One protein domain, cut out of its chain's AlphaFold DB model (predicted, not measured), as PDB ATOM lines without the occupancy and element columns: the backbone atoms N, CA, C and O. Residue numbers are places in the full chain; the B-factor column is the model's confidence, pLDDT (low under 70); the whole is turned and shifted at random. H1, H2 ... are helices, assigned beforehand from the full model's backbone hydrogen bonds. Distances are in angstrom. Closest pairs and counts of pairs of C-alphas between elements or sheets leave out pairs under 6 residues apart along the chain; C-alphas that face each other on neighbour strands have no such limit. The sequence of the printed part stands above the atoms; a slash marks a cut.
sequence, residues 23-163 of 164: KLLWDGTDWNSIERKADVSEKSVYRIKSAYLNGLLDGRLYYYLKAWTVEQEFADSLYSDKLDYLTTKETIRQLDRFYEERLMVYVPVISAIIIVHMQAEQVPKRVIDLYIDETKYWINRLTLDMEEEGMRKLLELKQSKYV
ATOM      1  N   LYS A  23     -41.273 -60.245 -38.697       71.31
ATOM      2  CA  LYS A  23     -41.679 -59.025 -38.009       71.31
ATOM      3  C   LYS A  23     -42.034 -57.959 -39.034       71.31
ATOM      4  O   LYS A  23     -41.243 -57.674 -39.932       71.31
ATOM      5  N   LEU A  24     -43.203 -57.350 -38.861       80.94
ATOM      6  CA  LEU A  24     -43.629 -56.209 -39.669       80.94
ATOM      7  C   LEU A  24     -42.839 -54.938 -39.318       80.94
ATOM      8  O   LEU A  24     -42.524 -54.138 -40.194       80.94
ATOM      9  N   LEU A  25     -42.518 -54.762 -38.035       89.06
ATOM     10  CA  LEU A  25     -41.901 -53.557 -37.486       89.06
ATOM     11  C   LEU A  25     -40.646 -53.917 -36.692       89.06
ATOM     12  O   LEU A  25     -40.575 -54.986 -36.088       89.06
ATOM     13  N   TRP A  26     -39.668 -53.010 -36.679       92.12
ATOM     14  CA  TRP A  26     -38.545 -53.110 -35.745       92.12
ATOM     15  C   TRP A  26     -39.028 -52.841 -34.327       92.12
ATOM     16  O   TRP A  26     -39.824 -51.926 -34.111       92.12
ATOM     17  N   ASP A  27     -38.494 -53.593 -33.375       93.44
ATOM     18  CA  ASP A  27     -38.718 -53.413 -31.942       93.44
ATOM     19  C   ASP A  27     -37.391 -53.175 -31.197       93.44
ATOM     20  O   ASP A  27     -36.322 -53.022 -31.801       93.44
ATOM     21  N   GLY A  28     -37.441 -53.150 -29.866       93.75
ATOM     22  CA  GLY A  28     -36.259 -52.995 -29.021       93.75
ATOM     23  C   GLY A  28     -35.223 -54.111 -29.183       93.75
ATOM     24  O   GLY A  28     -34.038 -53.892 -28.938       93.75
ATOM     25  N   THR A  29     -35.616 -55.307 -29.636       92.38
ATOM     26  CA  THR A  29     -34.661 -56.388 -29.920       92.38
ATOM     27  C   THR A  29     -33.814 -56.040 -31.131       92.38
ATOM     28  O   THR A  29     -32.591 -56.200 -31.082       92.38
ATOM     29  N   ASP A  30     -34.455 -55.563 -32.202       92.69
ATOM     30  CA  ASP A  30     -33.778 -55.117 -33.419       92.69
ATOM     31  C   ASP A  30     -32.889 -53.909 -33.118       92.69
ATOM     32  O   ASP A  30     -31.704 -53.925 -33.458       92.69
ATOM     33  N   TRP A  31     -33.422 -52.923 -32.390       94.94
ATOM     34  CA  TRP A  31     -32.700 -51.720 -31.979       94.94
ATOM     35  C   TRP A  31     -31.433 -52.045 -31.176       94.94
ATOM     36  O   TRP A  31     -30.325 -51.676 -31.576       94.94
ATOM     37  N   ASN A  32     -31.568 -52.835 -30.106       93.75
ATOM     38  CA  ASN A  32     -30.449 -53.229 -29.246       93.75
ATOM     39  C   ASN A  32     -29.466 -54.173 -29.962       93.75
ATOM     40  O   ASN A  32     -28.295 -54.263 -29.594       93.75
ATOM     41  N   SER A  33     -29.902 -54.894 -31.003       91.69
ATOM     42  CA  SER A  33     -29.013 -55.778 -31.766       91.69
ATOM     43  C   SER A  33     -27.960 -55.027 -32.583       91.69
ATOM     44  O   SER A  33     -26.931 -55.618 -32.906       91.69
ATOM     45  N   ILE A  34     -28.196 -53.750 -32.913       91.12
ATOM     46  CA  ILE A  34     -27.274 -52.935 -33.719       91.12
ATOM     47  C   ILE A  34     -25.922 -52.797 -33.008       91.12
ATOM     48  O   ILE A  34     -24.883 -52.894 -33.654       91.12
ATOM     49  N   GLU A  35     -25.943 -52.639 -31.684       85.00
ATOM     50  CA  GLU A  35     -24.744 -52.504 -30.846       85.00
ATOM     51  C   GLU A  35     -24.061 -53.839 -30.549       85.00
ATOM     52  O   GLU A  35     -22.848 -53.895 -30.375       85.00
ATOM     53  N   ARG A  36     -24.824 -54.938 -30.509       79.38
ATOM     54  CA  ARG A  36     -24.301 -56.266 -30.141       79.38
ATOM     55  C   ARG A  36     -23.569 -56.989 -31.271       79.38
ATOM     56  O   ARG A  36     -23.031 -58.073 -31.048       79.38
ATOM     57  N   LYS A  37     -23.572 -56.449 -32.490       75.38
ATOM     58  CA  LYS A  37     -22.842 -57.048 -33.612       75.38
ATOM     59  C   LYS A  37     -21.351 -56.780 -33.425       75.38
ATOM     60  O   LYS A  37     -20.920 -55.629 -33.441       75.38
ATOM     61  N   ALA A  38     -20.578 -57.852 -33.232       52.84
ATOM     62  CA  ALA A  38     -19.124 -57.775 -33.174       52.84
ATOM     63  C   ALA A  38     -18.610 -57.021 -34.414       52.84
ATOM     64  O   ALA A  38     -19.067 -57.300 -35.522       52.84
ATOM     65  N   ASP A  39     -17.694 -56.073 -34.199       68.94
ATOM     66  CA  ASP A  39     -17.049 -55.228 -35.223       68.94
ATOM     67  C   ASP A  39     -17.810 -53.960 -35.685       68.94
ATOM     68  O   ASP A  39     -17.395 -53.270 -36.619       68.94
ATOM     69  N   VAL A  40     -18.907 -53.571 -35.018       76.81
ATOM     70  CA  VAL A  40     -19.596 -52.300 -35.321       76.81
ATOM     71  C   VAL A  40     -19.048 -51.158 -34.455       76.81
ATOM     72  O   VAL A  40     -19.241 -51.126 -33.244       76.81
ATOM     73  N   SER A  41     -18.389 -50.174 -35.080       87.94
ATOM     74  CA  SER A  41     -17.951 -48.945 -34.392       87.94
ATOM     75  C   SER A  41     -19.134 -48.094 -33.902       87.94
ATOM     76  O   SER A  41     -20.186 -48.083 -34.540       87.94
ATOM     77  N   GLU A  42     -18.948 -47.288 -32.851       88.31
ATOM     78  CA  GLU A  42     -19.970 -46.341 -32.355       88.31
ATOM     79  C   GLU A  42     -20.496 -45.417 -33.473       88.31
ATOM     80  O   GLU A  42     -21.698 -45.184 -33.615       88.31
ATOM     81  N   LYS A  43     -19.601 -44.967 -34.361       91.56
ATOM     82  CA  LYS A  43     -19.957 -44.171 -35.545       91.56
ATOM     83  C   LYS A  43     -20.880 -44.935 -36.498       91.56
ATOM     84  O   LYS A  43     -21.774 -44.337 -37.095       91.56
ATOM     85  N   SER A  44     -20.656 -46.234 -36.668       91.94
ATOM     86  CA  SER A  44     -21.505 -47.100 -37.490       91.94
ATOM     87  C   SER A  44     -22.867 -47.331 -36.832       91.94
ATOM     88  O   SER A  44     -23.877 -47.207 -37.522       91.94
ATOM     89  N   VAL A  45     -22.915 -47.570 -35.514       94.06
ATOM     90  CA  VAL A  45     -24.173 -47.675 -34.747       94.06
ATOM     91  C   VAL A  45     -25.018 -46.420 -34.944       94.06
ATOM     92  O   VAL A  45     -26.171 -46.505 -35.370       94.06
ATOM     93  N   TYR A  46     -24.421 -45.245 -34.718       95.12
ATOM     94  CA  TYR A  46     -25.105 -43.969 -34.891       95.12
ATOM     95  C   TYR A  46     -25.630 -43.784 -36.317       95.12
ATOM     96  O   TYR A  46     -26.765 -43.356 -36.503       95.12
ATOM     97  N   ARG A  47     -24.843 -44.136 -37.343       95.31
ATOM     98  CA  ARG A  47     -25.272 -44.044 -38.749       95.31
ATOM     99  C   ARG A  47     -26.472 -44.937 -39.051       95.31
ATOM    100  O   ARG A  47     -27.383 -44.489 -39.732       95.31
ATOM    101  N   ILE A  48     -26.488 -46.166 -38.538       95.00
ATOM    102  CA  ILE A  48     -27.601 -47.101 -38.757       95.00
ATOM    103  C   ILE A  48     -28.868 -46.577 -38.076       95.00
ATOM    104  O   ILE A  48     -29.906 -46.454 -38.725       95.00
ATOM    105  N   LYS A  49     -28.776 -46.220 -36.790       96.25
ATOM    106  CA  LYS A  49     -29.919 -45.704 -36.024       96.25
ATOM    107  C   LYS A  49     -30.448 -44.387 -36.602       96.25
ATOM    108  O   LYS A  49     -31.652 -44.231 -36.765       96.25
ATOM    109  N   SER A  50     -29.565 -43.461 -36.980       96.50
ATOM    110  CA  SER A  50     -29.978 -42.184 -37.583       96.50
ATOM    111  C   SER A  50     -30.570 -42.355 -38.984       96.50
ATOM    112  O   SER A  50     -31.552 -41.691 -39.291       96.50
ATOM    113  N   ALA A  51     -30.055 -43.276 -39.808       96.62
ATOM    114  CA  ALA A  51     -30.665 -43.596 -41.099       96.62
ATOM    115  C   ALA A  51     -32.087 -44.160 -40.942       96.62
ATOM    116  O   ALA A  51     -32.974 -43.775 -41.698       96.62
ATOM    117  N   TYR A  52     -32.317 -45.022 -39.944       95.25
ATOM    118  CA  TYR A  52     -33.657 -45.530 -39.635       95.25
ATOM    119  C   TYR A  52     -34.615 -44.395 -39.242       95.25
ATOM    120  O   TYR A  52     -35.701 -44.285 -39.809       95.25
ATOM    121  N   LEU A  53     -34.200 -43.522 -38.315       95.50
ATOM    122  CA  LEU A  53     -35.018 -42.386 -37.875       95.50
ATOM    123  C   LEU A  53     -35.321 -41.414 -39.017       95.50
ATOM    124  O   LEU A  53     -36.473 -41.040 -39.209       95.50
ATOM    125  N   ASN A  54     -34.310 -41.039 -39.799       95.00
ATOM    126  CA  ASN A  54     -34.496 -40.115 -40.914       95.00
ATOM    127  C   ASN A  54     -35.413 -40.717 -41.983       95.00
ATOM    128  O   ASN A  54     -36.334 -40.044 -42.424       95.00
ATOM    129  N   GLY A  55     -35.243 -41.998 -42.325       94.75
ATOM    130  CA  GLY A  55     -36.133 -42.672 -43.273       94.75
ATOM    131  C   GLY A  55     -37.592 -42.706 -42.805       94.75
ATOM    132  O   GLY A  55     -38.503 -42.545 -43.616       94.75
ATOM    133  N   LEU A  56     -37.829 -42.858 -41.498       92.62
ATOM    134  CA  LEU A  56     -39.171 -42.762 -40.927       92.62
ATOM    135  C   LEU A  56     -39.745 -41.343 -41.049       92.62
ATOM    136  O   LEU A  56     -40.894 -41.189 -41.458       92.62
ATOM    137  N   LEU A  57     -38.961 -40.319 -40.701       92.25
ATOM    138  CA  LEU A  57     -39.383 -38.917 -40.781       92.25
ATOM    139  C   LEU A  57     -39.652 -38.486 -42.229       92.25
ATOM    140  O   LEU A  57     -40.666 -37.840 -42.488       92.25
ATOM    141  N   ASP A  58     -38.812 -38.911 -43.172       93.94
ATOM    142  CA  ASP A  58     -39.006 -38.686 -44.607       93.94
ATOM    143  C   ASP A  58     -40.294 -39.360 -45.099       93.94
ATOM    144  O   ASP A  58     -41.089 -38.754 -45.818       93.94
ATOM    145  N   GLY A  59     -40.546 -40.600 -44.666       92.38
ATOM    146  CA  GLY A  59     -41.787 -41.314 -44.962       92.38
ATOM    147  C   GLY A  59     -43.016 -40.604 -44.391       92.38
ATOM    148  O   GLY A  59     -44.015 -40.433 -45.093       92.38
ATOM    149  N   ARG A  60     -42.937 -40.138 -43.140       91.25
ATOM    150  CA  ARG A  60     -43.998 -39.352 -42.499       91.25
ATOM    151  C   ARG A  60     -44.287 -38.076 -43.287       91.25
ATOM    152  O   ARG A  60     -45.447 -37.819 -43.599       91.25
ATOM    153  N   LEU A  61     -43.250 -37.316 -43.643       92.69
ATOM    154  CA  LEU A  61     -43.378 -36.092 -44.433       92.69
ATOM    155  C   LEU A  61     -44.007 -36.376 -45.801       92.69
ATOM    156  O   LEU A  61     -44.908 -35.657 -46.226       92.69
ATOM    157  N   TYR A  62     -43.575 -37.443 -46.473       94.50
ATOM    158  CA  TYR A  62     -44.141 -37.851 -47.755       94.50
ATOM    159  C   TYR A  62     -45.652 -38.104 -47.664       94.50
ATOM    160  O   TYR A  62     -46.416 -37.572 -48.472       94.50
ATOM    161  N   TYR A  63     -46.103 -38.890 -46.681       92.69
ATOM    162  CA  TYR A  63     -47.530 -39.186 -46.535       92.69
ATOM    163  C   TYR A  63     -48.344 -37.984 -46.058       92.69
ATOM    164  O   TYR A  63     -49.464 -37.813 -46.536       92.69
ATOM    165  N   TYR A  64     -47.773 -37.126 -45.210       93.56
ATOM    166  CA  TYR A  64     -48.378 -35.841 -44.865       93.56
ATOM    167  C   TYR A  64     -48.638 -35.007 -46.122       93.56
ATOM    168  O   TYR A  64     -49.780 -34.638 -46.375       93.56
ATOM    169  N   LEU A  65     -47.622 -34.793 -46.966       95.06
ATOM    170  CA  LEU A  65     -47.772 -34.014 -48.199       95.06
ATOM    171  C   LEU A  65     -48.795 -34.647 -49.147       95.06
ATOM    172  O   LEU A  65     -49.592 -33.945 -49.763       95.06
ATOM    173  N   LYS A  66     -48.824 -35.981 -49.233       95.19
ATOM    174  CA  LYS A  66     -49.811 -36.700 -50.041       95.19
ATOM    175  C   LYS A  66     -51.239 -36.487 -49.528       95.19
ATOM    176  O   LYS A  66     -52.121 -36.200 -50.331       95.19
ATOM    177  N   ALA A  67     -51.473 -36.608 -48.223       93.31
ATOM    178  CA  ALA A  67     -52.783 -36.357 -47.622       93.31
ATOM    179  C   ALA A  67     -53.192 -34.883 -47.763       93.31
ATOM    180  O   ALA A  67     -54.323 -34.593 -48.138       93.31
ATOM    181  N   TRP A  68     -52.242 -33.969 -47.566       95.06
ATOM    182  CA  TRP A  68     -52.447 -32.525 -47.650       95.06
ATOM    183  C   TRP A  68     -52.930 -32.082 -49.036       95.06
ATOM    184  O   TRP A  68     -53.801 -31.226 -49.137       95.06
ATOM    185  N   THR A  69     -52.438 -32.713 -50.114       95.00
ATOM    186  CA  THR A  69     -52.928 -32.434 -51.482       95.00
ATOM    187  C   THR A  69     -54.386 -32.830 -51.723       95.00
ATOM    188  O   THR A  69     -54.975 -32.377 -52.702       95.00
ATOM    189  N   VAL A  70     -54.954 -33.684 -50.868       95.56
ATOM    190  CA  VAL A  70     -56.346 -34.139 -50.956       95.56
ATOM    191  C   VAL A  70     -57.227 -33.320 -50.019       95.56
ATOM    192  O   VAL A  70     -58.209 -32.734 -50.465       95.56
ATOM    193  N   GLU A  71     -56.869 -33.268 -48.735       95.88
ATOM    194  CA  GLU A  71     -57.616 -32.553 -47.701       95.88
ATOM    195  C   GLU A  71     -56.659 -32.061 -46.611       95.88
ATOM    196  O   GLU A  71     -56.125 -32.836 -45.813       95.88
ATOM    197  N   GLN A  72     -56.435 -30.748 -46.586       93.69
ATOM    198  CA  GLN A  72     -55.457 -30.127 -45.701       93.69
ATOM    199  C   GLN A  72     -55.808 -30.302 -44.216       93.69
ATOM    200  O   GLN A  72     -54.958 -30.738 -43.447       93.69
ATOM    201  N   GLU A  73     -57.047 -30.004 -43.811       94.12
ATOM    202  CA  GLU A  73     -57.450 -30.086 -42.396       94.12
ATOM    203  C   GLU A  73     -57.308 -31.510 -41.843       94.12
ATOM    204  O   GLU A  73     -56.861 -31.708 -40.711       94.12
ATOM    205  N   PHE A  74     -57.619 -32.513 -42.667       92.06
ATOM    206  CA  PHE A  74     -57.422 -33.915 -42.322       92.06
ATOM    207  C   PHE A  74     -55.937 -34.257 -42.140       92.06
ATOM    208  O   PHE A  74     -55.577 -34.915 -41.164       92.06
ATOM    209  N   ALA A  75     -55.064 -33.797 -43.040       91.69
ATOM    210  CA  ALA A  75     -53.625 -34.025 -42.929       91.69
ATOM    211  C   ALA A  75     -53.027 -33.355 -41.682       91.69
ATOM    212  O   ALA A  75     -52.273 -33.994 -40.945       91.69
ATOM    213  N   ASP A  76     -53.403 -32.104 -41.416       91.06
ATOM    214  CA  ASP A  76     -52.944 -31.345 -40.250       91.06
ATOM    215  C   ASP A  76     -53.394 -32.021 -38.943       91.06
ATOM    216  O   ASP A  76     -52.619 -32.125 -37.991       91.06
ATOM    217  N   SER A  77     -54.619 -32.559 -38.911       91.25
ATOM    218  CA  SER A  77     -55.124 -33.342 -37.779       91.25
ATOM    219  C   SER A  77     -54.371 -34.666 -37.603       91.25
ATOM    220  O   SER A  77     -53.917 -34.970 -36.496       91.25
ATOM    221  N   LEU A  78     -54.206 -35.434 -38.684       87.00
ATOM    222  CA  LEU A  78     -53.607 -36.770 -38.663       87.00
ATOM    223  C   LEU A  78     -52.122 -36.748 -38.280       87.00
ATOM    224  O   LEU A  78     -51.637 -37.672 -37.633       87.00
ATOM    225  N   TYR A  79     -51.398 -35.702 -38.674       86.50
ATOM    226  CA  TYR A  79     -49.967 -35.555 -38.415       86.50
ATOM    227  C   TYR A  79     -49.666 -34.488 -37.357       86.50
ATOM    228  O   TYR A  79     -48.560 -33.950 -37.343       86.50
ATOM    229  N   SER A  80     -50.603 -34.230 -36.445       80.75
ATOM    230  CA  SER A  80     -50.453 -33.238 -35.371       80.75
ATOM    231  C   SER A  80     -49.407 -33.597 -34.301       80.75
ATOM    232  O   SER A  80     -48.995 -32.721 -33.538       80.75
ATOM    233  N   ASP A  81     -48.924 -34.848 -34.263       77.06
ATOM    234  CA  ASP A  81     -47.897 -35.294 -33.313       77.06
ATOM    235  C   ASP A  81     -46.576 -34.524 -33.470       77.06
ATOM    236  O   ASP A  81     -45.979 -34.448 -34.554       77.06
ATOM    237  N   LYS A  82     -46.041 -34.018 -32.362       77.88
ATOM    238  CA  LYS A  82     -44.769 -33.293 -32.347       77.88
ATOM    239  C   LYS A  82     -43.603 -34.273 -32.244       77.88
ATOM    240  O   LYS A  82     -43.324 -34.852 -31.204       77.88
ATOM    241  N   LEU A  83     -42.919 -34.492 -33.369       81.75
ATOM    242  CA  LEU A  83     -41.704 -35.321 -33.432       81.75
ATOM    243  C   LEU A  83     -40.438 -34.484 -33.663       81.75
ATOM    244  O   LEU A  83     -39.406 -35.009 -34.066       81.75
ATOM    245  N   ASP A  84     -40.510 -33.181 -33.411       81.06
ATOM    246  CA  ASP A  84     -39.434 -32.208 -33.608       81.06
ATOM    247  C   ASP A  84     -38.815 -31.708 -32.290       81.06
ATOM    248  O   ASP A  84     -37.820 -30.987 -32.310       81.06
ATOM    249  N   TYR A  85     -39.347 -32.133 -31.138       86.06
ATOM    250  CA  TYR A  85     -38.847 -31.717 -29.824       86.06
ATOM    251  C   TYR A  85     -37.403 -32.173 -29.532       86.06
ATOM    252  O   TYR A  85     -36.637 -31.476 -28.864       86.06
ATOM    253  N   LEU A  86     -37.012 -33.348 -30.034       93.44
ATOM    254  CA  LEU A  86     -35.679 -33.924 -29.849       93.44
ATOM    255  C   LEU A  86     -34.884 -33.895 -31.155       93.44
ATOM    256  O   LEU A  86     -35.399 -34.183 -32.232       93.44
ATOM    257  N   THR A  87     -33.581 -33.617 -31.052       95.25
ATOM    258  CA  THR A  87     -32.654 -33.854 -32.174       95.25
ATOM    259  C   THR A  87     -32.503 -35.353 -32.423       95.25
ATOM    260  O   THR A  87     -32.579 -36.127 -31.476       95.25
ATOM    261  N   THR A  88     -32.153 -35.783 -33.640       95.31
ATOM    262  CA  THR A  88     -31.930 -37.211 -33.957       95.31
ATOM    263  C   THR A  88     -30.995 -37.907 -32.963       95.31
ATOM    264  O   THR A  88     -31.250 -39.032 -32.543       95.31
ATOM    265  N   LYS A  89     -29.912 -37.234 -32.550       95.69
ATOM    266  CA  LYS A  89     -28.968 -37.770 -31.561       95.69
ATOM    267  C   LYS A  89     -29.622 -37.959 -30.194       95.69
ATOM    268  O   LYS A  89     -29.356 -38.949 -29.518       95.69
ATOM    269  N   GLU A  90     -30.462 -37.014 -29.797       97.00
ATOM    270  CA  GLU A  90     -31.184 -37.071 -28.535       97.00
ATOM    271  C   GLU A  90     -32.298 -38.123 -28.571       97.00
ATOM    272  O   GLU A  90     -32.395 -38.913 -27.639       97.00
ATOM    273  N   THR A  91     -33.050 -38.229 -29.669       97.31
ATOM    274  CA  THR A  91     -34.030 -39.302 -29.886       97.31
ATOM    275  C   THR A  91     -33.368 -40.672 -29.774       97.31
ATOM    276  O   THR A  91     -33.873 -41.524 -29.051       97.31
ATOM    277  N   ILE A  92     -32.203 -40.881 -30.405       97.12
ATOM    278  CA  ILE A  92     -31.442 -42.136 -30.272       97.12
ATOM    279  C   ILE A  92     -31.115 -42.417 -28.804       97.12
ATOM    280  O   ILE A  92     -31.394 -43.507 -28.319       97.12
ATOM    281  N   ARG A  93     -30.585 -41.425 -28.083       97.00
ATOM    282  CA  ARG A  93     -30.218 -41.575 -26.671       97.00
ATOM    283  C   ARG A  93     -31.418 -41.918 -25.784       97.00
ATOM    284  O   ARG A  93     -31.277 -42.705 -24.852       97.00
ATOM    285  N   GLN A  94     -32.579 -41.319 -26.041       97.50
ATOM    286  CA  GLN A  94     -33.796 -41.617 -25.287       97.50
ATOM    287  C   GLN A  94     -34.370 -42.989 -25.646       97.50
ATOM    288  O   GLN A  94     -34.813 -43.698 -24.751       97.50
ATOM    289  N   LEU A  95     -34.301 -43.402 -26.915       97.25
ATOM    290  CA  LEU A  95     -34.683 -44.754 -27.333       97.25
ATOM    291  C   LEU A  95     -33.790 -45.820 -26.693       97.25
ATOM    292  O   LEU A  95     -34.300 -46.840 -26.242       97.25
ATOM    293  N   ASP A  96     -32.484 -45.570 -26.604       96.38
ATOM    294  CA  ASP A  96     -31.543 -46.484 -25.948       96.38
ATOM    295  C   ASP A  96     -31.955 -46.723 -24.493       96.38
ATOM    296  O   ASP A  96     -32.118 -47.869 -24.085       96.38
ATOM    297  N   ARG A  97     -32.257 -45.646 -23.757       96.56
ATOM    298  CA  ARG A  97     -32.771 -45.715 -22.379       96.56
ATOM    299  C   ARG A  97     -34.131 -46.397 -22.289       96.56
ATOM    300  O   ARG A  97     -34.347 -47.220 -21.409       96.56
ATOM    301  N   PHE A  98     -35.046 -46.070 -23.197       96.75
ATOM    302  CA  PHE A  98     -36.379 -46.665 -23.245       96.75
ATOM    303  C   PHE A  98     -36.307 -48.193 -23.384       96.75
ATOM    304  O   PHE A  98     -37.056 -48.912 -22.727       96.75
ATOM    305  N   TYR A  99     -35.363 -48.701 -24.180       96.88
ATOM    306  CA  TYR A  99     -35.167 -50.136 -24.402       96.88
ATOM    307  C   TYR A  99     -34.226 -50.834 -23.412       96.88
ATOM    308  O   TYR A  99     -34.016 -52.046 -23.543       96.88
ATOM    309  N   GLU A 100     -33.698 -50.130 -22.407       94.88
ATOM    310  CA  GLU A 100     -33.065 -50.770 -21.242       94.88
ATOM    311  C   GLU A 100     -34.109 -51.544 -20.416       94.88
ATOM    312  O   GLU A 100     -33.813 -52.591 -19.828       94.88
ATOM    313  N   GLU A 101     -35.362 -51.078 -20.410       93.88
ATOM    314  CA  GLU A 101     -36.462 -51.749 -19.731       93.88
ATOM    315  C   GLU A 101     -36.940 -52.985 -20.504       93.88
ATOM    316  O   GLU A 101     -37.468 -52.910 -21.615       93.88
ATOM    317  N   ARG A 102     -36.854 -54.163 -19.870       89.81
ATOM    318  CA  ARG A 102     -37.252 -55.444 -20.488       89.81
ATOM    319  C   ARG A 102     -38.701 -55.446 -20.995       89.81
ATOM    320  O   ARG A 102     -38.990 -56.074 -22.009       89.81
ATOM    321  N   LEU A 103     -39.602 -54.747 -20.303       90.69
ATOM    322  CA  LEU A 103     -41.021 -54.647 -20.664       90.69
ATOM    323  C   LEU A 103     -41.294 -53.684 -21.827       90.69
ATOM    324  O   LEU A 103     -42.445 -53.565 -22.239       90.69
ATOM    325  N   MET A 104     -40.278 -52.997 -22.339       93.56
ATOM    326  CA  MET A 104     -40.403 -52.082 -23.475       93.56
ATOM    327  C   MET A 104     -39.810 -52.663 -24.754       93.56
ATOM    328  O   MET A 104     -40.106 -52.183 -25.839       93.56
ATOM    329  N   VAL A 105     -39.049 -53.757 -24.660       92.12
ATOM    330  CA  VAL A 105     -38.364 -54.395 -25.798       92.12
ATOM    331  C   VAL A 105     -39.310 -54.793 -26.937       92.12
ATOM    332  O   VAL A 105     -38.885 -54.821 -28.086       92.12
ATOM    333  N   TYR A 106     -40.576 -55.088 -26.646       87.00
ATOM    334  CA  TYR A 106     -41.566 -55.486 -27.653       87.00
ATOM    335  C   TYR A 106     -42.368 -54.315 -28.238       87.00
ATOM    336  O   TYR A 106     -43.173 -54.512 -29.146       87.00
ATOM    337  N   VAL A 107     -42.175 -53.101 -27.720       94.62
ATOM    338  CA  VAL A 107     -42.783 -51.898 -28.289       94.62
ATOM    339  C   VAL A 107     -42.082 -51.600 -29.621       94.62
ATOM    340  O   VAL A 107     -40.849 -51.585 -29.661       94.62
ATOM    341  N   PRO A 108     -42.823 -51.368 -30.719       95.31
ATOM    342  CA  PRO A 108     -42.221 -50.998 -31.993       95.31
ATOM    343  C   PRO A 108     -41.447 -49.679 -31.910       95.31
ATOM    344  O   PRO A 108     -41.903 -48.721 -31.284       95.31
ATOM    345  N   VAL A 109     -40.326 -49.581 -32.633       95.94
ATOM    346  CA  VAL A 109     -39.474 -48.376 -32.672       95.94
ATOM    347  C   VAL A 109     -40.254 -47.141 -33.101       95.94
ATOM    348  O   VAL A 109     -40.067 -46.080 -32.515       95.94
ATOM    349  N   ILE A 110     -41.185 -47.280 -34.046       93.00
ATOM    350  CA  ILE A 110     -42.043 -46.174 -34.485       93.00
ATOM    351  C   ILE A 110     -42.877 -45.580 -33.339       93.00
ATOM    352  O   ILE A 110     -42.962 -44.363 -33.209       93.00
ATOM    353  N   SER A 111     -43.428 -46.424 -32.467       94.75
ATOM    354  CA  SER A 111     -44.244 -45.996 -31.329       94.75
ATOM    355  C   SER A 111     -43.366 -45.490 -30.191       94.75
ATOM    356  O   SER A 111     -43.695 -44.494 -29.551       94.75
ATOM    357  N   ALA A 112     -42.211 -46.126 -29.974       96.62
ATOM    358  CA  ALA A 112     -41.229 -45.671 -29.000       96.62
ATOM    359  C   ALA A 112     -40.730 -44.251 -29.306       96.62
ATOM    360  O   ALA A 112     -40.539 -43.477 -28.376       96.62
ATOM    361  N   ILE A 113     -40.585 -43.873 -30.584       95.88
ATOM    362  CA  ILE A 113     -40.241 -42.497 -30.982       95.88
ATOM    363  C   ILE A 113     -41.293 -41.507 -30.471       95.88
ATOM    364  O   ILE A 113     -40.939 -40.509 -29.852       95.88
ATOM    365  N   ILE A 114     -42.580 -41.801 -30.660       94.69
ATOM    366  CA  ILE A 114     -43.665 -40.944 -30.160       94.69
ATOM    367  C   ILE A 114     -43.601 -40.864 -28.630       94.69
ATOM    368  O   ILE A 114     -43.639 -39.776 -28.063       94.69
ATOM    369  N   ILE A 115     -43.405 -41.999 -27.955       95.75
ATOM    370  CA  ILE A 115     -43.307 -42.069 -26.491       95.75
ATOM    371  C   ILE A 115     -42.150 -41.226 -25.948       95.75
ATOM    372  O   ILE A 115     -42.362 -40.443 -25.023       95.75
ATOM    373  N   VAL A 116     -40.941 -41.339 -26.508       96.81
ATOM    374  CA  VAL A 116     -39.786 -40.575 -26.005       96.81
ATOM    375  C   VAL A 116     -39.925 -39.076 -26.274       96.81
ATOM    376  O   VAL A 116     -39.454 -38.271 -25.472       96.81
ATOM    377  N   HIS A 117     -40.613 -38.686 -27.351       95.69
ATOM    378  CA  HIS A 117     -40.957 -37.287 -27.600       95.69
ATOM    379  C   HIS A 117     -42.017 -36.785 -26.609       95.69
ATOM    380  O   HIS A 117     -41.798 -35.753 -25.983       95.69
ATOM    381  N   MET A 118     -43.084 -37.550 -26.345       94.94
ATOM    382  CA  MET A 118     -44.069 -37.218 -25.302       94.94
ATOM    383  C   MET A 118     -43.424 -37.072 -23.916       94.94
ATOM    384  O   MET A 118     -43.760 -36.162 -23.158       94.94
ATOM    385  N   GLN A 119     -42.477 -37.953 -23.576       94.62
ATOM    386  CA  GLN A 119     -41.709 -37.868 -22.333       94.62
ATOM    387  C   GLN A 119     -40.877 -36.584 -22.272       94.62
ATOM    388  O   GLN A 119     -40.874 -35.901 -21.246       94.62
ATOM    389  N   ALA A 120     -40.193 -36.237 -23.364       94.56
ATOM    390  CA  ALA A 120     -39.395 -35.020 -23.446       94.56
ATOM    391  C   ALA A 120     -40.257 -33.747 -23.374       94.56
ATOM    392  O   ALA A 120     -39.868 -32.775 -22.729       94.56
ATOM    393  N   GLU A 121     -41.460 -33.791 -23.944       93.00
ATOM    394  CA  GLU A 121     -42.475 -32.735 -23.877       93.00
ATOM    395  C   GLU A 121     -43.182 -32.631 -22.520       93.00
ATOM    396  O   GLU A 121     -43.999 -31.734 -22.320       93.00
ATOM    397  N   GLN A 122     -42.860 -33.513 -21.569       92.94
ATOM    398  CA  GLN A 122     -43.475 -33.559 -20.239       92.94
ATOM    399  C   GLN A 122     -44.992 -33.798 -20.285       92.94
ATOM    400  O   GLN A 122     -45.738 -33.329 -19.420       92.94
ATOM    401  N   VAL A 123     -45.457 -34.567 -21.274       94.56
ATOM    402  CA  VAL A 123     -46.838 -35.061 -21.318       94.56
ATOM    403  C   VAL A 123     -47.136 -35.823 -20.015       94.56
ATOM    404  O   VAL A 123     -46.264 -36.537 -19.505       94.56
ATOM    405  N   PRO A 124     -48.345 -35.697 -19.429       97.38
ATOM    406  CA  PRO A 124     -48.661 -36.361 -18.172       97.38
ATOM    407  C   PRO A 124     -48.392 -37.865 -18.236       97.38
ATOM    408  O   PRO A 124     -48.884 -38.548 -19.132       97.38
ATOM    409  N   LYS A 125     -47.677 -38.400 -17.237       95.81
ATOM    410  CA  LYS A 125     -47.271 -39.816 -17.197       95.81
ATOM    411  C   LYS A 125     -48.429 -40.783 -17.462       95.81
ATOM    412  O   LYS A 125     -48.269 -41.731 -18.212       95.81
ATOM    413  N   ARG A 126     -49.619 -40.498 -16.921       97.12
ATOM    414  CA  ARG A 126     -50.827 -41.311 -17.145       97.12
ATOM    415  C   ARG A 126     -51.190 -41.464 -18.628       97.12
ATOM    416  O   ARG A 126     -51.671 -42.518 -19.018       97.12
ATOM    417  N   VAL A 127     -50.997 -40.416 -19.427       96.50
ATOM    418  CA  VAL A 127     -51.266 -40.434 -20.874       96.50
ATOM    419  C   VAL A 127     -50.214 -41.276 -21.589       96.50
ATOM    420  O   VAL A 127     -50.560 -42.090 -22.436       96.50
ATOM    421  N   ILE A 128     -48.946 -41.135 -21.197       95.81
ATOM    422  CA  ILE A 128     -47.837 -41.924 -21.748       95.81
ATOM    423  C   ILE A 128     -48.026 -43.414 -21.435       95.81
ATOM    424  O   ILE A 128     -47.911 -44.242 -22.334       95.81
ATOM    425  N   ASP A 129     -48.357 -43.751 -20.187       96.06
ATOM    426  CA  ASP A 129     -48.592 -45.130 -19.749       96.06
ATOM    427  C   ASP A 129     -49.774 -45.753 -20.518       96.06
ATOM    428  O   ASP A 129     -49.658 -46.868 -21.022       96.06
ATOM    429  N   LEU A 130     -50.872 -45.006 -20.697       97.19
ATOM    430  CA  LEU A 130     -52.012 -45.453 -21.506       97.19
ATOM    431  C   LEU A 130     -51.610 -45.707 -22.965       97.19
ATOM    432  O   LEU A 130     -51.945 -46.749 -23.519       97.19
ATOM    433  N   TYR A 131     -50.862 -44.786 -23.575       95.19
ATOM    434  CA  TYR A 131     -50.396 -44.937 -24.952       95.19
ATOM    435  C   TYR A 131     -49.479 -46.158 -25.117       95.19
ATOM    436  O   TYR A 131     -49.560 -46.887 -26.111       95.19
ATOM    437  N   ILE A 132     -48.609 -46.404 -24.133       95.44
ATOM    438  CA  ILE A 132     -47.771 -47.602 -24.076       95.44
ATOM    439  C   ILE A 132     -48.660 -48.850 -24.043       95.44
ATOM    440  O   ILE A 132     -48.469 -49.743 -24.866       95.44
ATOM    441  N   ASP A 133     -49.651 -48.913 -23.157       95.44
ATOM    442  CA  ASP A 133     -50.542 -50.071 -23.037       95.44
ATOM    443  C   ASP A 133     -51.363 -50.321 -24.313       95.44
ATOM    444  O   ASP A 133     -51.451 -51.461 -24.781       95.44
ATOM    445  N   GLU A 134     -51.892 -49.267 -24.937       95.88
ATOM    446  CA  GLU A 134     -52.604 -49.352 -26.216       95.88
ATOM    447  C   GLU A 134     -51.694 -49.835 -27.348       95.88
ATOM    448  O   GLU A 134     -52.077 -50.721 -28.114       95.88
ATOM    449  N   THR A 135     -50.458 -49.332 -27.415       94.75
ATOM    450  CA  THR A 135     -49.455 -49.776 -28.394       94.75
ATOM    451  C   THR A 135     -49.156 -51.263 -28.235       94.75
ATOM    452  O   THR A 135     -49.083 -52.008 -29.215       94.75
ATOM    453  N   LYS A 136     -48.998 -51.711 -26.989       93.44
ATOM    454  CA  LYS A 136     -48.711 -53.102 -26.636       93.44
ATOM    455  C   LYS A 136     -49.872 -54.019 -27.005       93.44
ATOM    456  O   LYS A 136     -49.656 -55.098 -27.552       93.44
ATOM    457  N   TYR A 137     -51.102 -53.588 -26.744       94.19
ATOM    458  CA  TYR A 137     -52.298 -54.305 -27.169       94.19
ATOM    459  C   TYR A 137     -52.395 -54.383 -28.698       94.19
ATOM    460  O   TYR A 137     -52.612 -55.460 -29.254       94.19
ATOM    461  N   TRP A 138     -52.182 -53.256 -29.379       94.00
ATOM    462  CA  TRP A 138     -52.245 -53.157 -30.833       94.00
ATOM    463  C   TRP A 138     -51.234 -54.073 -31.529       94.00
ATOM    464  O   TRP A 138     -51.632 -54.848 -32.396       94.00
ATOM    465  N   ILE A 139     -49.955 -54.046 -31.135       90.12
ATOM    466  CA  ILE A 139     -48.929 -54.876 -31.786       90.12
ATOM    467  C   ILE A 139     -49.164 -56.372 -31.555       90.12
ATOM    468  O   ILE A 139     -48.951 -57.180 -32.460       90.12
ATOM    469  N   ASN A 140     -49.662 -56.744 -30.372       89.06
ATOM    470  CA  ASN A 140     -50.029 -58.124 -30.074       89.06
ATOM    471  C   ASN A 140     -51.181 -58.583 -30.968       89.06
ATOM    472  O   ASN A 140     -51.097 -59.646 -31.576       89.06
ATOM    473  N   ARG A 141     -52.230 -57.763 -31.094       90.94
ATOM    474  CA  ARG A 141     -53.365 -58.063 -31.970       90.94
ATOM    475  C   ARG A 141     -52.934 -58.195 -33.426       90.94
ATOM    476  O   ARG A 141     -53.268 -59.181 -34.063       90.94
ATOM    477  N   LEU A 142     -52.132 -57.252 -33.917       87.06
ATOM    478  CA  LEU A 142     -51.623 -57.273 -35.286       87.06
ATOM    479  C   LEU A 142     -50.809 -58.539 -35.576       87.06
ATOM    480  O   LEU A 142     -50.941 -59.130 -36.642       87.06
ATOM    481  N   THR A 143     -49.987 -58.966 -34.618       85.06
ATOM    482  CA  THR A 143     -49.181 -60.187 -34.745       85.06
ATOM    483  C   THR A 143     -50.072 -61.427 -34.827       85.06
ATOM    484  O   THR A 143     -49.873 -62.256 -35.712       85.06
ATOM    485  N   LEU A 144     -51.090 -61.523 -33.966       86.56
ATOM    486  CA  LEU A 144     -52.060 -62.623 -33.985       86.56
ATOM    487  C   LEU A 144     -52.859 -62.664 -35.294       86.56
ATOM    488  O   LEU A 144     -52.981 -63.728 -35.898       86.56
ATOM    489  N   ASP A 145     -53.341 -61.510 -35.763       85.56
ATOM    490  CA  ASP A 145     -54.100 -61.404 -37.013       85.56
ATOM    491  C   ASP A 145     -53.242 -61.855 -38.216       85.56
ATOM    492  O   ASP A 145     -53.710 -62.583 -39.096       85.56
ATOM    493  N   MET A 146     -51.956 -61.479 -38.240       81.88
ATOM    494  CA  MET A 146     -51.007 -61.907 -39.275       81.88
ATOM    495  C   MET A 146     -50.736 -63.417 -39.245       81.88
ATOM    496  O   MET A 146     -50.648 -64.050 -40.303       81.88
ATOM    497  N   GLU A 147     -50.592 -64.002 -38.055       82.69
ATOM    498  CA  GLU A 147     -50.406 -65.446 -37.885       82.69
ATOM    499  C   GLU A 147     -51.643 -66.227 -38.340       82.69
ATOM    500  O   GLU A 147     -51.515 -67.205 -39.083       82.69
ATOM    501  N   GLU A 148     -52.841 -65.776 -37.960       82.88
ATOM    502  CA  GLU A 148     -54.104 -66.390 -38.370       82.88
ATOM    503  C   GLU A 148     -54.279 -66.343 -39.893       82.88
ATOM    504  O   GLU A 148     -54.570 -67.365 -40.526       82.88
ATOM    505  N   GLU A 149     -54.041 -65.184 -40.515       80.75
ATOM    506  CA  GLU A 149     -54.148 -65.042 -41.966       80.75
ATOM    507  C   GLU A 149     -53.120 -65.917 -42.701       80.75
ATOM    508  O   GLU A 149     -53.452 -66.576 -43.694       80.75
ATOM    509  N   GLY A 150     -51.880 -65.966 -42.203       77.50
ATOM    510  CA  GLY A 150     -50.832 -66.836 -42.730       77.50
ATOM    511  C   GLY A 150     -51.218 -68.315 -42.655       77.50
ATOM    512  O   GLY A 150     -51.120 -69.040 -43.649       77.50
ATOM    513  N   MET A 151     -51.733 -68.756 -41.506       72.00
ATOM    514  CA  MET A 151     -52.207 -70.126 -41.307       72.00
ATOM    515  C   MET A 151     -53.387 -70.468 -42.214       72.00
ATOM    516  O   MET A 151     -53.400 -71.544 -42.818       72.00
ATOM    517  N   ARG A 152     -54.338 -69.546 -42.390       76.44
ATOM    518  CA  ARG A 152     -55.458 -69.722 -43.321       76.44
ATOM    519  C   ARG A 152     -54.967 -69.915 -44.756       76.44
ATOM    520  O   ARG A 152     -55.354 -70.892 -45.399       76.44
ATOM    521  N   LYS A 153     -54.044 -69.069 -45.229       81.56
ATOM    522  CA  LYS A 153     -53.434 -69.203 -46.567       81.56
ATOM    523  C   LYS A 153     -52.717 -70.548 -46.742       81.56
ATOM    524  O   LYS A 153     -52.852 -71.189 -47.783       81.56
ATOM    525  N   LEU A 154     -51.987 -71.019 -45.728       72.50
ATOM    526  CA  LEU A 154     -51.319 -72.326 -45.771       72.50
ATOM    527  C   LEU A 154     -52.311 -73.497 -45.853       72.50
ATOM    528  O   LEU A 154     -52.043 -74.480 -46.550       72.50
ATOM    529  N   LEU A 155     -53.447 -73.410 -45.159       77.56
ATOM    530  CA  LEU A 155     -54.505 -74.421 -45.220       77.56
ATOM    531  C   LEU A 155     -55.187 -74.448 -46.595       77.56
ATOM    532  O   LEU A 155     -55.369 -75.533 -47.148       77.56
ATOM    533  N   GLU A 156     -55.477 -73.285 -47.183       86.94
ATOM    534  CA  GLU A 156     -56.030 -73.163 -48.543       86.94
ATOM    535  C   GLU A 156     -55.082 -73.765 -49.602       86.94
ATOM    536  O   GLU A 156     -55.498 -74.546 -50.468       86.94
ATOM    537  N   LEU A 157     -53.776 -73.488 -49.497       82.44
ATOM    538  CA  LEU A 157     -52.751 -74.081 -50.367       82.44
ATOM    539  C   LEU A 157     -52.655 -75.606 -50.213       82.44
ATOM    540  O   LEU A 157     -52.445 -76.322 -51.193       82.44
ATOM    541  N   LYS A 158     -52.817 -76.132 -48.993       77.19
ATOM    542  CA  LYS A 158     -52.845 -77.583 -48.769       77.19
ATOM    543  C   LYS A 158     -54.098 -78.211 -49.366       77.19
ATOM    544  O   LYS A 158     -53.966 -79.201 -50.075       77.19
ATOM    545  N   GLN A 159     -55.281 -77.649 -49.124       81.31
ATOM    546  CA  GLN A 159     -56.539 -78.185 -49.658       81.31
ATOM    547  C   GLN A 159     -56.537 -78.209 -51.189       81.31
ATOM    548  O   GLN A 159     -56.806 -79.251 -51.780       81.31
ATOM    549  N   SER A 160     -56.134 -77.114 -51.835       83.00
ATOM    550  CA  SER A 160     -56.057 -77.036 -53.303       83.00
ATOM    551  C   SER A 160     -55.094 -78.056 -53.931       83.00
ATOM    552  O   SER A 160     -55.308 -78.477 -55.067       83.00
ATOM    553  N   LYS A 161     -54.077 -78.525 -53.196       74.75
ATOM    554  CA  LYS A 161     -53.155 -79.580 -53.649       74.75
ATOM    555  C   LYS A 161     -53.800 -80.973 -53.723       74.75
ATOM    556  O   LYS A 161     -53.344 -81.787 -54.519       74.75
ATOM    557  N   TYR A 162     -54.826 -81.243 -52.914       69.12
ATOM    558  CA  TYR A 162     -55.523 -82.539 -52.854       69.12
ATOM    559  C   TYR A 162     -56.847 -82.565 -53.637       69.12
ATOM    560  O   TYR A 162     -57.510 -83.594 -53.664       69.12
ATOM    561  N   VAL A 163     -57.236 -81.448 -54.263       69.44
ATOM    562  CA  VAL A 163     -58.447 -81.323 -55.104       69.44
ATOM    563  C   VAL A 163     -58.131 -81.561 -56.601       69.44
ATOM    564  O   VAL A 163     -58.947 -81.279 -57.473       69.44
TER     565      VAL A 163
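This is residues 23 to 163 of the 164 residues of an uncharacterized protein of Candidatus Marinimicrobia bacterium (UniProt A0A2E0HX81). The long helix H2 has a short helix folded back on it at each end, H1 at its beginning and H3 at its end, while H4 packs crosswise on H2 and H5 crosses H4. The still longer H6 folds back from H5 in a hairpin and runs out of the body as an arm, of which residues 147 to 163 stick out. The printed part has 141 residues with six named helices, H1 to H6 in order, and no named strand; the class is all helix. It is loose, with a radius of gyration of the C-alphas of 18.5 A, and spans 59 by 48 by 30 A.

H1 is residues 28 to 36, 12.4 A from first to last C-alpha, and begins with C-alpha 28 at (-36.259, -52.995, -29.021). H2, residues 42 to 68, is 38.5 A long and ends at C-alpha 68, (-52.447, -32.525, -47.650). H3, residues 72 to 78, measures 9.9 A. H4, residues 88 to 98, measures 15.0 A, and H5, residues 109 to 120, 16.2 A. H6, residues 125 to 162, is 56.3 A long and ends at C-alpha 162, (-55.523, -82.539, -52.854).

H2 is the hub, touching three helices. Its residues 42 to 49 touch H1 in a helical hairpin, opposite ways at a shallow tilt of 34 degrees, only just short of steep; the closest C-alphas, of Ile 34 and Val 45, are 6.2 A apart. Its residues 64 to 68 touch H3 in another hairpin at a steep tilt of 43 degrees, closest at the C-alphas of Trp 68 and Ala 75, 5.1 A. Its residues 49 to 54 touch H4, about perpendicular at 75 degrees, closest at the C-alphas of Ser 50 and Thr 88, 6.5 A. H4 touches residues 112 to 117 of H5, about perpendicular at 84 degrees, closest at the C-alphas of Gln 94 and Val 116, 6.1 A. H5 touches residues 125 to 135 of H6 in a hairpin, opposite ways at a shallow tilt of 5 degrees; the closest C-alphas, of Ile 115 and Ile 128, are 6.6 A apart. H6 is apart from H1, H2, H3 and H4. Each O i to N i+4 pair is within hydrogen-bond range in H2, H3 and H4, against 7 of 8 in H5, 33 of 34 in H6 and 2 of 5 in H1, where 3 of 6 O i to N i+3 pairs are.

The C-alphas farthest apart, of Gln 122 and Val 163, are 61.0 A apart. Without residues 147 to 163 the body spans 48 by 34 by 29 A. The printed part has no cut, and no link between its helices is long. The mean pLDDT of the printed part is 90.1; residues 38 to 39 and 162 to 163 are under 70.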